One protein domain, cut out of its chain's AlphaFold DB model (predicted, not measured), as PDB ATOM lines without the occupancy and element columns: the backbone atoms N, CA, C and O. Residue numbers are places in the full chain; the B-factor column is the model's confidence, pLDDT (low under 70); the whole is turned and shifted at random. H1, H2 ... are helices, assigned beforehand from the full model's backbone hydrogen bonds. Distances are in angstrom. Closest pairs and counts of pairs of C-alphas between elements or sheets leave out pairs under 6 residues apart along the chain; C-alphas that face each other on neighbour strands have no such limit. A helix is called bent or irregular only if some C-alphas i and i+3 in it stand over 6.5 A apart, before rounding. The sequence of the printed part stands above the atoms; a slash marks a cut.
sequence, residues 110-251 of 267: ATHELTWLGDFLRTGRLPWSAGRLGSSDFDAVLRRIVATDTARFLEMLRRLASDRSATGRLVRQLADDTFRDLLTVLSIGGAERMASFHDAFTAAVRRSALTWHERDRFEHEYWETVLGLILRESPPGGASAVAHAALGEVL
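AT A GLANCE: This is residues 110 to 251 of the 267 residues of an uncharacterized protein of Gemmatimonadetes bacterium (UniProt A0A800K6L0). Two groups of helices stand at the two ends of the longest axis: at one end H1 packs in the V made by the two arms of the bent helix H2, and at the other H5 and H6 form a hairpin with H7 packed on both. Between them lie H3, which bridges H1 and H6, and H4, which folds back on H5. The printed part has 142 residues with seven named helices, H1 to H7 in chain order, and no named strand, an all-helix domain. It is compact, with a radius of gyration of the C-alphas of 15.0 A and spans of 42 by 35 by 23 A.

HOW THE PARTS SIT: Start at residues 135 to 160, assigned as one helix, H2, by its hydrogen bonds but bent: C-alphas 148 and 151 are 9.2 A apart. Its arms H2a, residues 135 to 148, and H2b, residues 151 to 160, stand at a steep tilt of 54 degrees. H1, residues 110 to 123, touches H2a with residues 110 to 114 alone, closest at the C-alphas of Ala 110 and Ile 145, 4.9 A. H1 touches H2b at a shallow tilt of 8 degrees, the same way, closest at the C-alphas of Gly 118 and Met 156, 6.7 A. Look next at H3, residues 164 to 173: residues 121 to 123 of H1 alone touch it, the closest C-alphas being Leu 121 and Ala 166, 4.6 A. The hub is H6, residues 212 to 232. With residues 220 to 228 alone it touches H3 at a steep tilt of 58 degrees, closest at the C-alphas of Gly 168 and Glu 224, 5.2 A. H2b and H6 only just touch, only at their ends, with 3 pairs of C-alphas within 8 A; the closest are Arg 158 and Leu 231, 5.2 A. H5, residues 191 to 207, forms a helical hairpin with H6, a shallow tilt of 19 degrees, with residues 202 to 206 of H5 alone touching residues 215 to 219 of H6 alone; the C-alphas of Val 205 and Arg 215 are closest, 6.1 A. H7, residues 238 to 250, touches H6 at a steep tilt of 49 degrees, closest at the C-alphas of Thr 225 and Ala 246, 5.4 A. Residues 239 to 243 of H7 alone touch residues 191 to 194 of H5 alone, closest at the C-alphas of Met 194 and Ala 239, 5.5 A. H4, residues 176 to 185, forms a helical hairpin with H5, whose residues 191 to 195 alone touch it; the C-alphas of Thr 184 and Ala 191 are closest, 5.2 A. H4 and H6 are near each other, while H1 and H7 are apart. In H1, H2a, H2b, H3, H4, H5, H6 and H7 every O i to N i+4 pair is within hydrogen-bond range.

IN THESE COORDINATES: Find C-alpha 110 at (52.554, 54.711, 88.925), where H1 begins; it runs 19.8 A. H2a runs 20.2 A, and H2b and H3 14.5 A each. H4 runs 14.6 A, H5 24.1 A. From C-alpha 212 at (67.814, 22.768, 85.126) H6 runs 30.3 A, and H7 runs 18.9 A to C-alpha 250 at (63.701, 28.712, 69.537).

THE WHOLE: The two C-alphas farthest apart are those of Thr 111 and Ala 209, 44.4 A. The printed part has no cut; the link from H1 to H2 is long, 11 residues, and the other links are tight. The mean pLDDT of the printed part is 79.4, and residues 131 to 136, 187 to 191 and 233 to 240 are under 70.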
ATOM      1  N   ALA A 110      52.522  55.633  90.057       86.88
ATOM      2  CA  ALA A 110      52.554  54.711  88.925       86.88
ATOM      3  C   ALA A 110      53.240  55.344  87.704       86.88
ATOM      4  O   ALA A 110      53.968  54.673  86.976       86.88
ATOM      5  N   THR A 111      53.071  56.652  87.506       87.12
ATOM      6  CA  THR A 111      53.755  57.405  86.447       87.12
ATOM      7  C   THR A 111      55.267  57.483  86.671       87.12
ATOM      8  O   THR A 111      56.042  57.290  85.726       87.12
ATOM      9  N   HIS A 112      55.707  57.747  87.905       87.69
ATOM     10  CA  HIS A 112      57.128  57.716  88.255       87.69
ATOM     11  C   HIS A 112      57.721  56.323  88.018       87.69
ATOM     12  O   HIS A 112      58.779  56.185  87.404       87.69
ATOM     13  N   GLU A 113      56.991  55.289  88.432       89.38
ATOM     14  CA  GLU A 113      57.422  53.903  88.298       89.38
ATOM     15  C   GLU A 113      57.500  53.418  86.863       89.38
ATOM     16  O   GLU A 113      58.474  52.778  86.475       89.38
ATOM     17  N   LEU A 114      56.525  53.796  86.041       90.06
ATOM     18  CA  LEU A 114      56.559  53.523  84.613       90.06
ATOM     19  C   LEU A 114      57.790  54.153  83.946       90.06
ATOM     20  O   LEU A 114      58.393  53.547  83.061       90.06
ATOM     21  N   THR A 115      58.176  55.354  84.382       89.69
ATOM     22  CA  THR A 115      59.330  56.072  83.831       89.69
ATOM     23  C   THR A 115      60.628  55.323  84.123       89.69
ATOM     24  O   THR A 115      61.342  54.958  83.184       89.69
ATOM     25  N   TRP A 116      60.916  55.018  85.395       89.00
ATOM     26  CA  TRP A 116      62.153  54.305  85.714       89.00
ATOM     27  C   TRP A 116      62.153  52.858  85.221       89.00
ATOM     28  O   TRP A 116      63.214  52.347  84.862       89.00
ATOM     29  N   LEU A 117      60.992  52.196  85.147       90.12
ATOM     30  CA  LEU A 117      60.882  50.853  84.579       90.12
ATOM     31  C   LEU A 117      61.308  50.856  83.107       90.12
ATOM     32  O   LEU A 117      62.095  50.004  82.694       90.12
ATOM     33  N   GLY A 118      60.848  51.832  82.321       89.62
ATOM     34  CA  GLY A 118      61.270  51.993  80.930       89.62
ATOM     35  C   GLY A 118      62.782  52.191  80.794       89.62
ATOM     36  O   GLY A 118      63.426  51.546  79.958       89.62
ATOM     37  N   ASP A 119      63.371  53.022  81.655       88.94
ATOM     38  CA  ASP A 119      64.818  53.253  81.686       88.94
ATOM     39  C   ASP A 119      65.610  52.009  82.094       88.94
ATOM     40  O   ASP A 119      66.630  51.693  81.469       88.94
ATOM     41  N   PHE A 120      65.119  51.259  83.078       89.56
ATOM     42  CA  PHE A 120      65.700  49.989  83.495       89.56
ATOM     43  C   PHE A 120      65.657  48.953  82.371       89.56
ATOM     44  O   PHE A 120      66.673  48.326  82.073       89.56
ATOM     45  N   LEU A 121      64.521  48.785  81.694       89.50
ATOM     46  CA  LEU A 121      64.412  47.822  80.598       89.50
ATOM     47  C   LEU A 121      65.378  48.169  79.457       89.50
ATOM     48  O   LEU A 121      66.057  47.285  78.927       89.50
ATOM     49  N   ARG A 122      65.533  49.456  79.142       88.25
ATOM     50  CA  ARG A 122      66.455  49.935  78.105       88.25
ATOM     51  C   ARG A 122      67.930  49.792  78.489       88.25
ATOM     52  O   ARG A 122      68.734  49.322  77.689       88.25
ATOM     53  N   THR A 123      68.310  50.186  79.701       88.00
ATOM     54  CA  THR A 123      69.728  50.319  80.093       88.00
ATOM     55  C   THR A 123      70.246  49.161  80.946       88.00
ATOM     56  O   THR A 123      71.456  48.955  81.046       88.00
ATOM     57  N   GLY A 124      69.345  48.400  81.566       85.62
ATOM     58  CA  GLY A 124      69.646  47.399  82.585       85.62
ATOM     59  C   GLY A 124      70.051  47.981  83.939       85.62
ATOM     60  O   GLY A 124      70.523  47.229  84.787       85.62
ATOM     61  N   ARG A 125      69.915  49.296  84.142       85.06
ATOM     62  CA  ARG A 125      70.309  49.985  85.375       85.06
ATOM     63  C   ARG A 125      69.068  50.481  86.101       85.06
ATOM     64  O   ARG A 125      68.254  51.182  85.508       85.06
ATOM     65  N   LEU A 126      68.930  50.108  87.369       82.38
ATOM     66  CA  LEU A 126      67.922  50.696  88.245       82.38
ATOM     67  C   LEU A 126      68.408  52.071  88.711       82.38
ATOM     68  O   LEU A 126      69.603  52.211  89.001       82.38
ATOM     69  N   PRO A 127      67.530  53.085  88.790       79.25
ATOM     70  CA  PRO A 127      67.894  54.309  89.480       79.25
ATOM     71  C   PRO A 127      68.079  54.017  90.969       79.25
ATOM     72  O   PRO A 127      67.485  53.089  91.520       79.25
ATOM     73  N   TRP A 128      68.874  54.846  91.637       77.44
ATOM     74  CA  TRP A 128      69.074  54.745  93.084       77.44
ATOM     75  C   TRP A 128      67.746  54.861  93.859       77.44
ATOM     76  O   TRP A 128      67.574  54.199  94.879       77.44
ATOM     77  N   SER A 129      66.786  55.626  93.327       71.38
ATOM     78  CA  SER A 129      65.447  55.829  93.890       71.38
ATOM     79  C   SER A 129      64.499  54.636  93.723       71.38
ATOM     80  O   SER A 129      63.428  54.628  94.315       71.38
ATOM     81  N   ALA A 130      64.856  53.615  92.938       71.31
ATOM     82  CA  ALA A 130      64.071  52.379  92.867       71.31
ATOM     83  C   ALA A 130      64.412  51.407  94.012       71.31
ATOM     84  O   ALA A 130      63.762  50.374  94.150       71.31
ATOM     85  N   GLY A 131      65.418  51.717  94.839       68.38
ATOM     86  CA  GLY A 131      65.855  50.848  95.927       68.38
ATOM     87  C   GLY A 131      66.375  49.487  95.441       68.38
ATOM     88  O   GLY A 131      66.760  49.303  94.284       68.38
ATOM     89  N   ARG A 132      66.417  48.510  96.353       65.00
ATOM     90  CA  ARG A 132      66.728  47.113  96.012       65.00
ATOM     91  C   ARG A 132      65.428  46.380  95.705       65.00
ATOM     92  O   ARG A 132      64.799  45.873  96.623       65.00
ATOM     93  N   LEU A 133      65.059  46.322  94.430       67.88
ATOM     94  CA  LEU A 133      63.901  45.547  93.985       67.88
ATOM     95  C   LEU A 133      64.259  44.065  93.859       67.88
ATOM     96  O   LEU A 133      65.178  43.701  93.120       67.88
ATOM     97  N   GLY A 134      63.518  43.212  94.561       65.19
ATOM     98  CA  GLY A 134      63.401  41.794  94.239       65.19
ATOM     99  C   GLY A 134      62.301  41.539  93.200       65.19
ATOM    100  O   GLY A 134      61.519  42.428  92.864       65.19
ATOM    101  N   SER A 135      62.193  40.302  92.709       63.09
ATOM    102  CA  SER A 135      61.160  39.916  91.730       63.09
ATOM    103  C   SER A 135      59.730  40.172  92.234       63.09
ATOM    104  O   SER A 135      58.888  40.651  91.483       63.09
ATOM    105  N   SER A 136      59.468  39.952  93.530       68.56
ATOM    106  CA  SER A 136      58.166  40.251  94.147       68.56
ATOM    107  C   SER A 136      57.813  41.740  94.126       68.56
ATOM    108  O   SER A 136      56.637  42.097  94.049       68.56
ATOM    109  N   ASP A 137      58.821  42.611  94.184       80.50
ATOM    110  CA  ASP A 137      58.623  44.060  94.172       80.50
ATOM    111  C   ASP A 137      58.317  44.541  92.751       80.50
ATOM    112  O   ASP A 137      57.436  45.380  92.554       80.50
ATOM    113  N   PHE A 138      58.966  43.941  91.745       81.44
ATOM    114  CA  PHE A 138      58.652  44.168  90.332       81.44
ATOM    115  C   PHE A 138      57.206  43.798  89.993       81.44
ATOM    116  O   PHE A 138      56.518  44.579  89.332       81.44
ATOM    117  N   ASP A 139      56.719  42.655  90.479       82.81
ATOM    118  CA  ASP A 139      55.330  42.234  90.272       82.81
ATOM    119  C   ASP A 139      54.336  43.254  90.857       82.81
ATOM    120  O   ASP A 139      53.343  43.617  90.217       82.81
ATOM    121  N   ALA A 140      54.611  43.760  92.064       84.44
ATOM    122  CA  ALA A 140      53.774  44.765  92.716       84.44
ATOM    123  C   ALA A 140      53.775  46.106  91.961       84.44
ATOM    124  O   ALA A 140      52.714  46.713  91.786       84.44
ATOM    125  N   VAL A 141      54.945  46.547  91.486       87.25
ATOM    126  CA  VAL A 141      55.098  47.748  90.651       87.25
ATOM    127  C   VAL A 141      54.291  47.613  89.362       87.25
ATOM    128  O   VAL A 141      53.497  48.491  89.029       87.25
ATOM    129  N   LEU A 142      54.429  46.493  88.654       86.31
ATOM    130  CA  LEU A 142      53.727  46.272  87.393       86.31
ATOM    131  C   LEU A 142      52.214  46.244  87.564       86.31
ATOM    132  O   LEU A 142      51.506  46.893  86.796       86.31
ATOM    133  N   ARG A 143      51.707  45.547  88.586       86.50
ATOM    134  CA  ARG A 143      50.267  45.530  88.881       86.50
ATOM    135  C   ARG A 143      49.729  46.934  89.141       86.50
ATOM    136  O   ARG A 143      48.656  47.263  88.644       86.50
ATOM    137  N   ARG A 144      50.476  47.771  89.870       88.31
ATOM    138  CA  ARG A 144      50.104  49.171  90.119       88.31
ATOM    139  C   ARG A 144      50.112  49.998  88.834       88.31
ATOM    140  O   ARG A 144      49.125  50.669  88.556       88.31
ATOM    141  N   ILE A 145      51.164  49.899  88.022       89.44
ATOM    142  CA  ILE A 145      51.253  50.580  86.721       89.44
ATOM    143  C   ILE A 145      50.072  50.206  85.819       89.44
ATOM    144  O   ILE A 145      49.415  51.087  85.267       89.44
ATOM    145  N   VAL A 146      49.779  48.909  85.689       86.88
ATOM    146  CA  VAL A 146      48.674  48.408  84.861       86.88
ATOM    147  C   VAL A 146      47.330  48.910  85.393       86.88
ATOM    148  O   VAL A 146      46.504  49.368  84.602       86.88
ATOM    149  N   ALA A 147      47.117  48.873  86.711       86.75
ATOM    150  CA  ALA A 147      45.880  49.342  87.331       86.75
ATOM    151  C   ALA A 147      45.650  50.853  87.154       86.75
ATOM    152  O   ALA A 147      44.499  51.269  87.028       86.75
ATOM    153  N   THR A 148      46.716  51.659  87.126       86.62
ATOM    154  CA  THR A 148      46.614  53.117  86.964       86.62
ATOM    155  C   THR A 148      46.515  53.543  85.498       86.62
ATOM    156  O   THR A 148      45.628  54.321  85.155       86.62
ATOM    157  N   ASP A 149      47.401  53.057  84.623       85.50
ATOM    158  CA  ASP A 149      47.446  53.464  83.211       85.50
ATOM    159  C   ASP A 149      47.989  52.343  82.307       85.50
ATOM    160  O   ASP A 149      49.132  52.342  81.832       85.50
ATOM    161  N   THR A 150      47.118  51.368  82.034       85.50
ATOM    162  CA  THR A 150      47.405  50.266  81.107       85.50
ATOM    163  C   THR A 150      47.831  50.767  79.721       85.50
ATOM    164  O   THR A 150      48.721  50.183  79.102       85.50
ATOM    165  N   ALA A 151      47.215  51.833  79.199       84.56
ATOM    166  CA  ALA A 151      47.469  52.291  77.835       84.56
ATOM    167  C   ALA A 151      48.908  52.798  77.672       84.56
ATOM    168  O   ALA A 151      49.606  52.388  76.738       84.56
ATOM    169  N   ARG A 152      49.373  53.622  78.614       87.19
ATOM    170  CA  ARG A 152      50.735  54.167  78.615       87.19
ATOM    171  C   ARG A 152      51.789  53.091  78.864       87.19
ATOM    172  O   ARG A 152      52.851  53.113  78.239       87.19
ATOM    173  N   PHE A 153      51.485  52.108  79.710       88.75
ATOM    174  CA  PHE A 153      52.336  50.934  79.893       88.75
ATOM    175  C   PHE A 153      52.509  50.131  78.598       88.75
ATOM    176  O   PHE A 153      53.634  49.829  78.194       88.75
ATOM    177  N   LEU A 154      51.410  49.845  77.895       84.44
ATOM    178  CA  LEU A 154      51.457  49.139  76.615       84.44
ATOM    179  C   LEU A 154      52.207  49.933  75.540       84.44
ATOM    180  O   LEU A 154      52.932  49.348  74.737       84.44
ATOM    181  N   GLU A 155      52.059  51.256  75.511       86.12
ATOM    182  CA  GLU A 155      52.825  52.111  74.605       86.12
ATOM    183  C   GLU A 155      54.335  52.029  74.877       86.12
ATOM    184  O   GLU A 155      55.118  51.852  73.940       86.12
ATOM    185  N   MET A 156      54.748  52.091  76.147       89.50
ATOM    186  CA  MET A 156      56.149  51.916  76.540       89.50
ATOM    187  C   MET A 156      56.694  50.558  76.078       89.50
ATOM    188  O   MET A 156      57.761  50.509  75.463       89.50
ATOM    189  N   LEU A 157      55.961  49.464  76.314       86.44
ATOM    190  CA  LEU A 157      56.385  48.128  75.884       86.44
ATOM    191  C   LEU A 157      56.530  48.025  74.362       86.44
ATOM    192  O   LEU A 157      57.518  47.477  73.879       86.44
ATOM    193  N   ARG A 158      55.596  48.599  73.591       84.69
ATOM    194  CA  ARG A 158      55.680  48.610  72.119       84.69
ATOM    195  C   ARG A 158      56.908  49.361  71.612       84.69
ATOM    196  O   ARG A 158      57.548  48.908  70.668       84.69
ATOM    197  N   ARG A 159      57.295  50.466  72.259       86.56
ATOM    198  CA  ARG A 159      58.534  51.193  71.919       86.56
ATOM    199  C   ARG A 159      59.790  50.352  72.180       86.56
ATOM    200  O   ARG A 159      60.784  50.518  71.477       86.56
ATOM    201  N   LEU A 160      59.740  49.443  73.154       84.38
ATOM    202  CA  LEU A 160      60.836  48.535  73.512       84.38
ATOM    203  C   LEU A 160      60.802  47.194  72.756       84.38
ATOM    204  O   LEU A 160      61.764  46.438  72.836       84.38
ATOM    205  N   ALA A 161      59.752  46.907  71.982       80.44
ATOM    206  CA  ALA A 161      59.536  45.625  71.299       80.44
ATOM    207  C   ALA A 161      60.680  45.207  70.358       80.44
ATOM    208  O   ALA A 161      60.967  44.023  70.150       80.44
ATOM    209  N   SER A 162      61.342  46.188  69.745       78.81
ATOM    210  CA  SER A 162      62.475  45.957  68.846       78.81
ATOM    211  C   SER A 162      63.776  45.668  69.600       78.81
ATOM    212  O   SER A 162      64.689  45.072  69.028       78.81
ATOM    213  N   ASP A 163      63.859  46.023  70.885       85.38
ATOM    214  CA  ASP A 163      65.013  45.759  71.739       85.38
ATOM    215  C   ASP A 163      64.866  44.394  72.428       85.38
ATOM    216  O   ASP A 163      64.165  44.207  73.430       85.38
ATOM    217  N   ARG A 164      65.575  43.411  71.867       80.12
ATOM    218  CA  ARG A 164      65.639  42.048  72.398       80.12
ATOM    219  C   ARG A 164      66.188  42.023  73.833       80.12
ATOM    220  O   ARG A 164      65.674  41.290  74.672       80.12
ATOM    221  N   SER A 165      67.177  42.863  74.146       85.19
ATOM    222  CA  SER A 165      67.753  42.933  75.491       85.19
ATOM    223  C   SER A 165      66.756  43.492  76.506       85.19
ATOM    224  O   SER A 165      66.732  43.025  77.647       85.19
ATOM    225  N   ALA A 166      65.947  44.479  76.117       86.50
ATOM    226  CA  ALA A 166      64.890  45.021  76.968       86.50
ATOM    227  C   ALA A 166      63.786  43.988  77.231       86.50
ATOM    228  O   ALA A 166      63.396  43.780  78.379       86.50
ATOM    229  N   THR A 167      63.362  43.279  76.185       84.00
ATOM    230  CA  THR A 167      62.356  42.209  76.279       84.00
ATOM    231  C   THR A 167      62.843  41.069  77.178       84.00
ATOM    232  O   THR A 167      62.138  40.664  78.100       84.00
ATOM    233  N   GLY A 168      64.083  40.610  76.989       84.69
ATOM    234  CA  GLY A 168      64.675  39.566  77.825       84.69
ATOM    235  C   GLY A 168      64.845  39.991  79.285       84.69
ATOM    236  O   GLY A 168      64.685  39.174  80.190       84.69
ATOM    237  N   ARG A 169      65.146  41.273  79.549       87.25
ATOM    238  CA  ARG A 169      65.178  41.806  80.922       87.25
ATOM    239  C   ARG A 169      63.802  41.771  81.570       87.25
ATOM    240  O   ARG A 169      63.726  41.353  82.717       87.25
ATOM    241  N   LEU A 170      62.752  42.160  80.850       85.94
ATOM    242  CA  LEU A 170      61.385  42.104  81.361       85.94
ATOM    243  C   LEU A 170      60.996  40.669  81.731       85.94
ATOM    244  O   LEU A 170      60.616  40.429  82.868       85.94
ATOM    245  N   VAL A 171      61.180  39.715  80.813       84.69
ATOM    246  CA  VAL A 171      60.857  38.295  81.048       84.69
ATOM    247  C   VAL A 171      61.565  37.751  82.292       84.69
ATOM    248  O   VAL A 171      60.926  37.110  83.113       84.69
ATOM    249  N   ARG A 172      62.854  38.064  82.483       84.19
ATOM    250  CA  ARG A 172      63.633  37.603  83.649       84.19
ATOM    251  C   ARG A 172      63.188  38.183  84.996       84.19
ATOM    252  O   ARG A 172      63.611  37.667  86.024       84.19
ATOM    253  N   GLN A 173      62.449  39.292  85.014       82.44
ATOM    254  CA  GLN A 173      61.985  39.914  86.263       82.44
ATOM    255  C   GLN A 173      60.568  39.489  86.655       82.44
ATOM    256  O   GLN A 173      60.173  39.718  87.794       82.44
ATOM    257  N   LEU A 174      59.813  38.890  85.732       79.44
ATOM    258  CA  LEU A 174      58.424  38.507  85.945       79.44
ATOM    259  C   LEU A 174      58.320  37.122  86.576       79.44
ATOM    260  O   LEU A 174      58.948  36.175  86.105       79.44
ATOM    261  N   ALA A 175      57.455  36.986  87.579       77.75
ATOM    262  CA  ALA A 175      56.941  35.673  87.949       77.75
ATOM    263  C   ALA A 175      55.979  35.136  86.868       77.75
ATOM    264  O   ALA A 175      55.311  35.911  86.174       77.75
ATOM    265  N   ASP A 176      55.857  33.806  86.771       74.94
ATOM    266  CA  ASP A 176      55.000  33.120  85.789       74.94
ATOM    267  C   ASP A 176      53.547  33.643  85.808       74.94
ATOM    268  O   ASP A 176      52.949  33.904  84.760       74.94
ATOM    269  N   ASP A 177      52.981  33.871  86.999       77.62
ATOM    270  CA  ASP A 177      51.609  34.373  87.143       77.62
ATOM    271  C   ASP A 177      51.458  35.818  86.636       77.62
ATOM    272  O   ASP A 177      50.494  36.133  85.939       77.62
ATOM    273  N   THR A 178      52.430  36.694  86.906       78.38
ATOM    274  CA  THR A 178      52.413  38.080  86.406       78.38
ATOM    275  C   THR A 178      52.559  38.121  84.888       78.38
ATOM    276  O   THR A 178      51.935  38.946  84.217       78.38
ATOM    277  N   PHE A 179      53.341  37.204  84.314       78.00
ATOM    278  CA  PHE A 179      53.421  37.051  82.866       78.00
ATOM    279  C   PHE A 179      52.068  36.627  82.270       78.00
ATOM    280  O   PHE A 179      51.645  37.173  81.246       78.00
ATOM    281  N   ARG A 180      51.340  35.715  82.930       76.81
ATOM    282  CA  ARG A 180      49.978  35.328  82.525       76.81
ATOM    283  C   ARG A 180      49.020  36.525  82.523       76.81
ATOM    284  O   ARG A 180      48.274  36.715  81.556       76.81
ATOM    285  N   ASP A 181      49.072  37.351  83.563       80.25
ATOM    286  CA  ASP A 181      48.265  38.571  83.658       80.25
ATOM    287  C   ASP A 181      48.611  39.548  82.521       80.25
ATOM    288  O   ASP A 181      47.721  40.074  81.844       80.25
ATOM    289  N   LEU A 182      49.903  39.720  82.229       80.00
ATOM    290  CA  LEU A 182      50.389  40.580  81.149       80.00
ATOM    291  C   LEU A 182      49.861  40.153  79.770       80.00
ATOM    292  O   LEU A 182      49.440  41.003  78.980       80.00
ATOM    293  N   LEU A 183      49.837  38.850  79.475       77.69
ATOM    294  CA  LEU A 183      49.285  38.327  78.218       77.69
ATOM    295  C   LEU A 183      47.794  38.650  78.055       77.69
ATOM    296  O   LEU A 183      47.327  38.881  76.936       77.69
ATOM    297  N   THR A 184      47.056  38.687  79.165       77.62
ATOM    298  CA  THR A 184      45.638  39.061  79.184       77.62
ATOM    299  C   THR A 184      45.466  40.551  78.895       77.62
ATOM    300  O   THR A 184      44.659  40.923  78.042       77.62
ATOM    301  N   VAL A 185      46.285  41.400  79.523       75.88
ATOM    302  CA  VAL A 185      46.296  42.859  79.308       75.88
ATOM    303  C   VAL A 185      46.635  43.220  77.860       75.88
ATOM    304  O   VAL A 185      46.005  44.097  77.267       75.88
ATOM    305  N   LEU A 186      47.573  42.497  77.242       72.62
ATOM    306  CA  LEU A 186      47.939  42.668  75.832       72.62
ATOM    307  C   LEU A 186      46.798  42.333  74.851       72.62
ATOM    308  O   LEU A 186      46.961  42.533  73.648       72.62
ATOM    309  N   SER A 187      45.636  41.878  75.345       62.84
ATOM    310  CA  SER A 187      44.424  41.619  74.556       62.84
ATOM    311  C   SER A 187      44.680  40.685  73.373       62.84
ATOM    312  O   SER A 187      44.071  40.803  72.307       62.84
ATOM    313  N   ILE A 188      45.600  39.737  73.553       61.72
ATOM    314  CA  ILE A 188      45.887  38.723  72.547       61.72
ATOM    315  C   ILE A 188      44.618  37.892  72.389       61.72
ATOM    316  O   ILE A 188      44.133  37.294  73.353       61.72
ATOM    317  N   GLY A 189      44.075  37.828  71.171       56.84
ATOM    318  CA  GLY A 189      42.966  36.931  70.863       56.84
ATOM    319  C   GLY A 189      43.313  35.505  71.301       56.84
ATOM    320  O   GLY A 189      44.195  34.869  70.718       56.84
ATOM    321  N   GLY A 190      42.638  35.015  72.348       62.19
ATOM    322  CA  GLY A 190      42.948  33.737  72.987       62.19
ATOM    323  C   GLY A 190      44.015  33.787  74.090       62.19
ATOM    324  O   GLY A 190      44.742  32.809  74.224       62.19
ATOM    325  N   ALA A 191      44.106  34.861  74.882       68.12
ATOM    326  CA  ALA A 191      44.999  34.957  76.045       68.12
ATOM    327  C   ALA A 191      44.918  33.730  76.975       68.12
ATOM    328  O   ALA A 191      45.949  33.160  77.310       68.12
ATOM    329  N   GLU A 192      43.714  33.233  77.282       70.31
ATOM    330  CA  GLU A 192      43.530  31.988  78.052       70.31
ATOM    331  C   GLU A 192      44.157  30.764  77.376       70.31
ATOM    332  O   GLU A 192      44.720  29.896  78.041       70.31
ATOM    333  N   ARG A 193      44.100  30.688  76.040       70.94
ATOM    334  CA  ARG A 193      44.763  29.623  75.276       70.94
ATOM    335  C   ARG A 193      46.278  29.773  75.309       70.94
ATOM    336  O   ARG A 193      46.954  28.759  75.415       70.94
ATOM    337  N   MET A 194      46.808  30.996  75.252       73.00
ATOM    338  CA  MET A 194      48.247  31.234  75.420       73.00
ATOM    339  C   MET A 194      48.709  30.878  76.836       73.00
ATOM    340  O   MET A 194      49.726  30.219  76.989       73.00
ATOM    341  N   ALA A 195      47.939  31.255  77.856       73.81
ATOM    342  CA  ALA A 195      48.189  30.899  79.248       73.81
ATOM    343  C   ALA A 195      48.155  29.378  79.460       73.81
ATOM    344  O   ALA A 195      49.074  28.804  80.029       73.81
ATOM    345  N   SER A 196      47.139  28.701  78.921       77.50
ATOM    346  CA  SER A 196      47.043  27.237  78.982       77.50
ATOM    347  C   SER A 196      48.192  26.562  78.229       77.50
ATOM    348  O   SER A 196      48.719  25.540  78.666       77.50
ATOM    349  N   PHE A 197      48.597  27.132  77.089       77.12
ATOM    350  CA  PHE A 197      49.766  26.674  76.348       77.12
ATOM    351  C   PHE A 197      51.049  26.877  77.159       77.12
ATOM    352  O   PHE A 197      51.872  25.971  77.188       77.12
ATOM    353  N   HIS A 198      51.202  28.016  77.842       77.19
ATOM    354  CA  HIS A 198      52.305  28.283  78.764       77.19
ATOM    355  C   HIS A 198      52.381  27.207  79.840       77.19
ATOM    356  O   HIS A 198      53.411  26.553  79.965       77.19
ATOM    357  N   ASP A 199      51.277  26.938  80.533       78.75
ATOM    358  CA  ASP A 199      51.241  25.929  81.592       78.75
ATOM    359  C   ASP A 199      51.631  24.542  81.060       78.75
ATOM    360  O   ASP A 199      52.422  23.819  81.674       78.75
ATOM    361  N   ALA A 200      51.119  24.176  79.881       81.75
ATOM    362  CA  ALA A 200      51.440  22.912  79.231       81.75
ATOM    363  C   ALA A 200      52.908  22.836  78.776       81.75
ATOM    364  O   ALA A 200      53.548  21.797  78.952       81.75
ATOM    365  N   PHE A 201      53.444  23.920  78.215       81.06
ATOM    366  CA  PHE A 201      54.826  24.028  77.756       81.06
ATOM    367  C   PHE A 201      55.803  23.953  78.929       81.06
ATOM    368  O   PHE A 201      56.664  23.075  78.938       81.06
ATOM    369  N   THR A 202      55.613  24.776  79.959       78.62
ATOM    370  CA  THR A 202      56.419  24.769  81.186       78.62
ATOM    371  C   THR A 202      56.362  23.391  81.856       78.62
ATOM    372  O   THR A 202      57.389  22.827  82.237       78.62
ATOM    373  N   ALA A 203      55.189  22.749  81.920       83.62
ATOM    374  CA  ALA A 203      55.075  21.381  82.429       83.62
ATOM    375  C   ALA A 203      55.823  20.345  81.564       83.62
ATOM    376  O   ALA A 203      56.406  19.401  82.105       83.62
ATOM    377  N   ALA A 204      55.817  20.493  80.237       83.75
ATOM    378  CA  ALA A 204      56.542  19.612  79.322       83.75
ATOM    379  C   ALA A 204      58.065  19.787  79.446       83.75
ATOM    380  O   ALA A 204      58.785  18.792  79.560       83.75
ATOM    381  N   VAL A 205      58.550  21.030  79.508       81.88
ATOM    382  CA  VAL A 205      59.969  21.358  79.710       81.88
ATOM    383  C   VAL A 205      60.451  20.827  81.059       81.88
ATOM    384  O   VAL A 205      61.482  20.156  81.121       81.88
ATOM    385  N   ARG A 206      59.669  20.996  82.132       81.69
ATOM    386  CA  ARG A 206      59.994  20.456  83.465       81.69
ATOM    387  C   ARG A 206      60.077  18.929  83.511       81.69
ATOM    388  O   ARG A 206      60.881  18.395  84.270       81.69
ATOM    389  N   ARG A 207      59.286  18.223  82.696       84.81
ATOM    390  CA  ARG A 207      59.316  16.750  82.578       84.81
ATOM    391  C   ARG A 207      60.375  16.226  81.605       84.81
ATOM    392  O   ARG A 207      60.588  15.017  81.545       84.81
ATOM    393  N   SER A 208      61.020  17.098  80.836       83.69
ATOM    394  CA  SER A 208      62.063  16.704  79.891       83.69
ATOM    395  C   SER A 208      63.329  16.216  80.608       83.69
ATOM    396  O   SER A 208      63.574  16.538  81.775       83.69
ATOM    397  N   ALA A 209      64.173  15.482  79.884       87.81
ATOM    398  CA  ALA A 209      65.489  15.053  80.364       87.81
ATOM    399  C   ALA A 209      66.530  16.192  80.414       87.81
ATOM    400  O   ALA A 209      67.679  15.940  80.763       87.81
ATOM    401  N   LEU A 210      66.141  17.428  80.074       85.44
ATOM    402  CA  LEU A 210      67.016  18.596  80.129       85.44
ATOM    403  C   LEU A 210      67.484  18.865  81.561       85.44
ATOM    404  O   LEU A 210      66.755  18.627  82.532       85.44
ATOM    405  N   THR A 211      68.688  19.405  81.687       87.06
ATOM    406  CA  THR A 211      69.200  19.945  82.947       87.06
ATOM    407  C   THR A 211      68.412  21.187  83.363       87.06
ATOM    408  O   THR A 211      67.729  21.813  82.554       87.06
ATOM    409  N   TRP A 212      68.509  21.577  84.635       81.62
ATOM    410  CA  TRP A 212      67.814  22.768  85.126       81.62
ATOM    411  C   TRP A 212      68.221  24.040  84.361       81.62
ATOM    412  O   TRP A 212      67.354  24.836  84.021       81.62
ATOM    413  N   HIS A 213      69.507  24.184  84.018       82.19
ATOM    414  CA  HIS A 213      70.026  25.316  83.246       82.19
ATOM    415  C   HIS A 213      69.460  25.366  81.824       82.19
ATOM    416  O   HIS A 213      69.153  26.438  81.313       82.19
ATOM    417  N   GLU A 214      69.339  24.211  81.169       82.81
ATOM    418  CA  GLU A 214      68.784  24.123  79.815       82.81
ATOM    419  C   GLU A 214      67.288  24.430  79.807       82.81
ATOM    420  O   GLU A 214      66.822  25.106  78.896       82.81
ATOM    421  N   ARG A 215      66.547  23.980  80.829       81.75
ATOM    422  CA  ARG A 215      65.122  24.306  80.992       81.75
ATOM    423  C   ARG A 215      64.915  25.799  81.186       81.75
ATOM    424  O   ARG A 215      64.150  26.393  80.441       81.75
ATOM    425  N   ASP A 216      65.641  26.381  82.136       79.56
ATOM    426  CA  ASP A 216      65.568  27.805  82.452       79.56
ATOM    427  C   ASP A 216      65.885  28.654  81.218       79.56
ATOM    428  O   ASP A 216      65.093  29.503  80.815       79.56
ATOM    429  N   ARG A 217      66.992  28.354  80.532       82.75
ATOM    430  CA  ARG A 217      67.361  29.035  79.290       82.75
ATOM    431  C   ARG A 217      66.280  28.913  78.214       82.75
ATOM    432  O   ARG A 217      65.959  29.904  77.566       82.75
ATOM    433  N   PHE A 218      65.750  27.710  78.005       82.62
ATOM    434  CA  PHE A 218      64.768  27.440  76.957       82.62
ATOM    435  C   PHE A 218      63.425  28.123  77.232       82.62
ATOM    436  O   PHE A 218      62.828  28.683  76.316       82.62
ATOM    437  N   GLU A 219      62.976  28.134  78.490       81.75
ATOM    438  CA  GLU A 219      61.797  28.889  78.919       81.75
ATOM    439  C   GLU A 219      62.004  30.385  78.641       81.75
ATOM    440  O   GLU A 219      61.194  30.994  77.944       81.75
ATOM    441  N   HIS A 220      63.128  30.964  79.067       81.44
ATOM    442  CA  HIS A 220      63.423  32.381  78.841       81.44
ATOM    443  C   HIS A 220      63.509  32.766  77.357       81.44
ATOM    444  O   HIS A 220      62.907  33.762  76.957       81.44
ATOM    445  N   GLU A 221      64.232  31.997  76.536       83.75
ATOM    446  CA  GLU A 221      64.354  32.257  75.092       83.75
ATOM    447  C   GLU A 221      62.985  32.175  74.398       83.75
ATOM    448  O   GLU A 221      62.651  33.024  73.561       83.75
ATOM    449  N   TYR A 222      62.157  31.200  74.784       84.00
ATOM    450  CA  TYR A 222      60.796  31.074  74.276       84.00
ATOM    451  C   TYR A 222      59.938  32.290  74.630       84.00
ATOM    452  O   TYR A 222      59.302  32.871  73.747       84.00
ATOM    453  N   TRP A 223      59.965  32.733  75.885       81.69
ATOM    454  CA  TRP A 223      59.159  33.868  76.336       81.69
ATOM    455  C   TRP A 223      59.603  35.200  75.758       81.69
ATOM    456  O   TRP A 223      58.761  36.009  75.365       81.69
ATOM    457  N   GLU A 224      60.910  35.412  75.647       84.38
ATOM    458  CA  GLU A 224      61.469  36.580  74.976       84.38
ATOM    459  C   GLU A 224      60.974  36.663  73.526       84.38
ATOM    460  O   GLU A 224      60.595  37.736  73.051       84.38
ATOM    461  N   THR A 225      60.895  35.515  72.850       83.19
ATOM    462  CA  THR A 225      60.406  35.426  71.473       83.19
ATOM    463  C   THR A 225      58.901  35.676  71.387       83.19
ATOM    464  O   THR A 225      58.466  36.511  70.594       83.19
ATOM    465  N   VAL A 226      58.100  35.018  72.232       82.31
ATOM    466  CA  VAL A 226      56.642  35.217  72.296       82.31
ATOM    467  C   VAL A 226      56.311  36.688  72.521       82.31
ATOM    468  O   VAL A 226      55.543  37.274  71.755       82.31
ATOM    469  N   LEU A 227      56.918  37.304  73.538       81.06
ATOM    470  CA  LEU A 227      56.662  38.694  73.891       81.06
ATOM    471  C   LEU A 227      57.133  39.650  72.788       81.06
ATOM    472  O   LEU A 227      56.402  40.570  72.423       81.06
ATOM    473  N   GLY A 228      58.309  39.401  72.205       80.94
ATOM    474  CA  GLY A 228      58.822  40.177  71.078       80.94
ATOM    475  C   GLY A 228      57.899  40.137  69.857       80.94
ATOM    476  O   GLY A 228      57.672  41.174  69.237       80.94
ATOM    477  N   LEU A 229      57.325  38.974  69.538       79.44
ATOM    478  CA  LEU A 229      56.352  38.837  68.452       79.44
ATOM    479  C   LEU A 229      55.079  39.634  68.754       79.44
ATOM    480  O   LEU A 229      54.712  40.491  67.957       79.44
ATOM    481  N   ILE A 230      54.468  39.433  69.927       79.75
ATOM    482  CA  ILE A 230      53.223  40.115  70.331       79.75
ATOM    483  C   ILE A 230      53.367  41.640  70.295       79.75
ATOM    484  O   ILE A 230      52.449  42.343  69.876       79.75
ATOM    485  N   LEU A 231      54.503  42.163  70.764       78.12
ATOM    486  CA  LEU A 231      54.710  43.603  70.874       78.12
ATOM    487  C   LEU A 231      55.016  44.282  69.527       78.12
ATOM    488  O   LEU A 231      54.741  45.476  69.398       78.12
ATOM    489  N   ARG A 232      55.576  43.563  68.542       73.94
ATOM    490  CA  ARG A 232      55.908  44.106  67.207       73.94
ATOM    491  C   ARG A 232      54.706  44.104  66.276       73.94
ATOM    492  O   ARG A 232      54.392  45.129  65.682       73.94
ATOM    493  N   GLU A 233      54.036  42.965  66.173       65.31
ATOM    494  CA  GLU A 233      52.839  42.776  65.363       65.31
ATOM    495  C   GLU A 233      52.011  41.683  66.032       65.31
ATOM    496  O   GLU A 233      52.508  40.579  66.211       65.31
ATOM    497  N   SER A 234      50.743  41.928  66.367       57.16
ATOM    498  CA  SER A 234      49.831  40.813  66.656       57.16
ATOM    499  C   SER A 234      49.635  40.046  65.346       57.16
ATOM    500  O   SER A 234      48.926  40.561  64.474       57.16
ATOM    501  N   PRO A 235      50.244  38.859  65.145       52.88
ATOM    502  CA  PRO A 235      50.157  38.204  63.855       52.88
ATOM    503  C   PRO A 235      48.696  37.823  63.573       52.88
ATOM    504  O   PRO A 235      47.962  37.428  64.495       52.88
ATOM    505  N   PRO A 236      48.244  37.911  62.310       46.88
ATOM    506  CA  PRO A 236      46.930  37.420  61.924       46.88
ATOM    507  C   PRO A 236      46.873  35.912  62.209       46.88
ATOM    508  O   PRO A 236      47.552  35.119  61.566       46.88
ATOM    509  N   GLY A 237      46.108  35.519  63.231       57.12
ATOM    510  CA  GLY A 237      46.069  34.135  63.730       57.12
ATOM    511  C   GLY A 237      45.993  33.997  65.255       57.12
ATOM    512  O   GLY A 237      45.720  32.904  65.754       57.12
ATOM    513  N   GLY A 238      46.175  35.092  66.003       66.25
ATOM    514  CA  GLY A 238      46.007  35.109  67.460       66.25
ATOM    515  C   GLY A 238      47.060  34.279  68.204       66.25
ATOM    516  O   GLY A 238      48.130  33.978  67.675       66.25
ATOM    517  N   ALA A 239      46.756  33.893  69.446       65.56
ATOM    518  CA  ALA A 239      47.701  33.239  70.355       65.56
ATOM    519  C   ALA A 239      48.416  31.998  69.772       65.56
ATOM    520  O   ALA A 239      49.616  31.822  69.963       65.56
ATOM    521  N   SER A 240      47.707  31.141  69.033       65.81
ATOM    522  CA  SER A 240      48.284  29.880  68.538       65.81
ATOM    523  C   SER A 240      49.349  30.092  67.460       65.81
ATOM    524  O   SER A 240      50.310  29.328  67.402       65.81
ATOM    525  N   ALA A 241      49.190  31.115  66.615       72.06
ATOM    526  CA  ALA A 241      50.166  31.441  65.578       72.06
ATOM    527  C   ALA A 241      51.452  32.011  66.194       72.06
ATOM    528  O   ALA A 241      52.544  31.613  65.797       72.06
ATOM    529  N   VAL A 242      51.316  32.869  67.216       75.38
ATOM    530  CA  VAL A 242      52.447  33.410  67.991       75.38
ATOM    531  C   VAL A 242      53.251  32.282  68.638       75.38
ATOM    532  O   VAL A 242      54.465  32.231  68.476       75.38
ATOM    533  N   ALA A 243      52.581  31.362  69.341       72.44
ATOM    534  CA  ALA A 243      53.247  30.260  70.036       72.44
ATOM    535  C   ALA A 243      54.005  29.342  69.064       72.44
ATOM    536  O   ALA A 243      55.159  28.989  69.302       72.44
ATOM    537  N   HIS A 244      53.385  28.993  67.932       73.50
ATOM    538  CA  HIS A 244      54.037  28.179  66.905       73.50
ATOM    539  C   HIS A 244      55.236  28.875  66.256       73.50
ATOM    540  O   HIS A 244      56.266  28.231  66.064       73.50
ATOM    541  N   ALA A 245      55.119  30.166  65.935       77.12
ATOM    542  CA  ALA A 245      56.227  30.942  65.384       77.12
ATOM    543  C   ALA A 245      57.399  31.012  66.375       77.12
ATOM    544  O   ALA A 245      58.529  30.704  66.004       77.12
ATOM    545  N   ALA A 246      57.117  31.304  67.649       78.94
ATOM    546  CA  ALA A 246      58.136  31.354  68.692       78.94
ATOM    547  C   ALA A 246      58.839  30.004  68.890       78.94
ATOM    548  O   ALA A 246      60.065  29.950  68.947       78.94
ATOM    549  N   LEU A 247      58.091  28.895  68.916       77.12
ATOM    550  CA  LEU A 247      58.688  27.559  68.977       77.12
ATOM    551  C   LEU A 247      59.599  27.271  67.779       77.12
ATOM    552  O   LEU A 247      60.638  26.647  67.959       77.12
ATOM    553  N   GLY A 248      59.224  27.706  66.573       76.19
ATOM    554  CA  GLY A 248      60.032  27.524  65.366       76.19
ATOM    555  C   GLY A 248      61.329  28.339  65.353       76.19
ATOM    556  O   GLY A 248      62.295  27.913  64.725       76.19
ATOM    557  N   GLU A 249      61.366  29.482  66.041       79.12
ATOM    558  CA  GLU A 249      62.585  30.289  66.201       79.12
ATOM    559  C   GLU A 249      63.519  29.743  67.291       79.12
ATOM    560  O   GLU A 249      64.739  29.841  67.163       79.12
ATOM    561  N   VAL A 250      62.951  29.171  68.355       77.88
ATOM    562  CA  VAL A 250      63.701  28.712  69.537       77.88
ATOM    563  C   VAL A 250      64.193  27.274  69.361       77.88
ATOM    564  O   VAL A 250      65.288  26.923  69.803       77.88
ATOM    565  N   LEU A 251      63.415  26.420  68.691       72.12
ATOM    566  CA  LEU A 251      63.845  25.069  68.350       72.12
ATOM    567  C   LEU A 251      64.736  25.105  67.100       72.12
ATOM    568  O   LEU A 251      64.348  25.682  66.084       72.12
TER     569      LEU A 251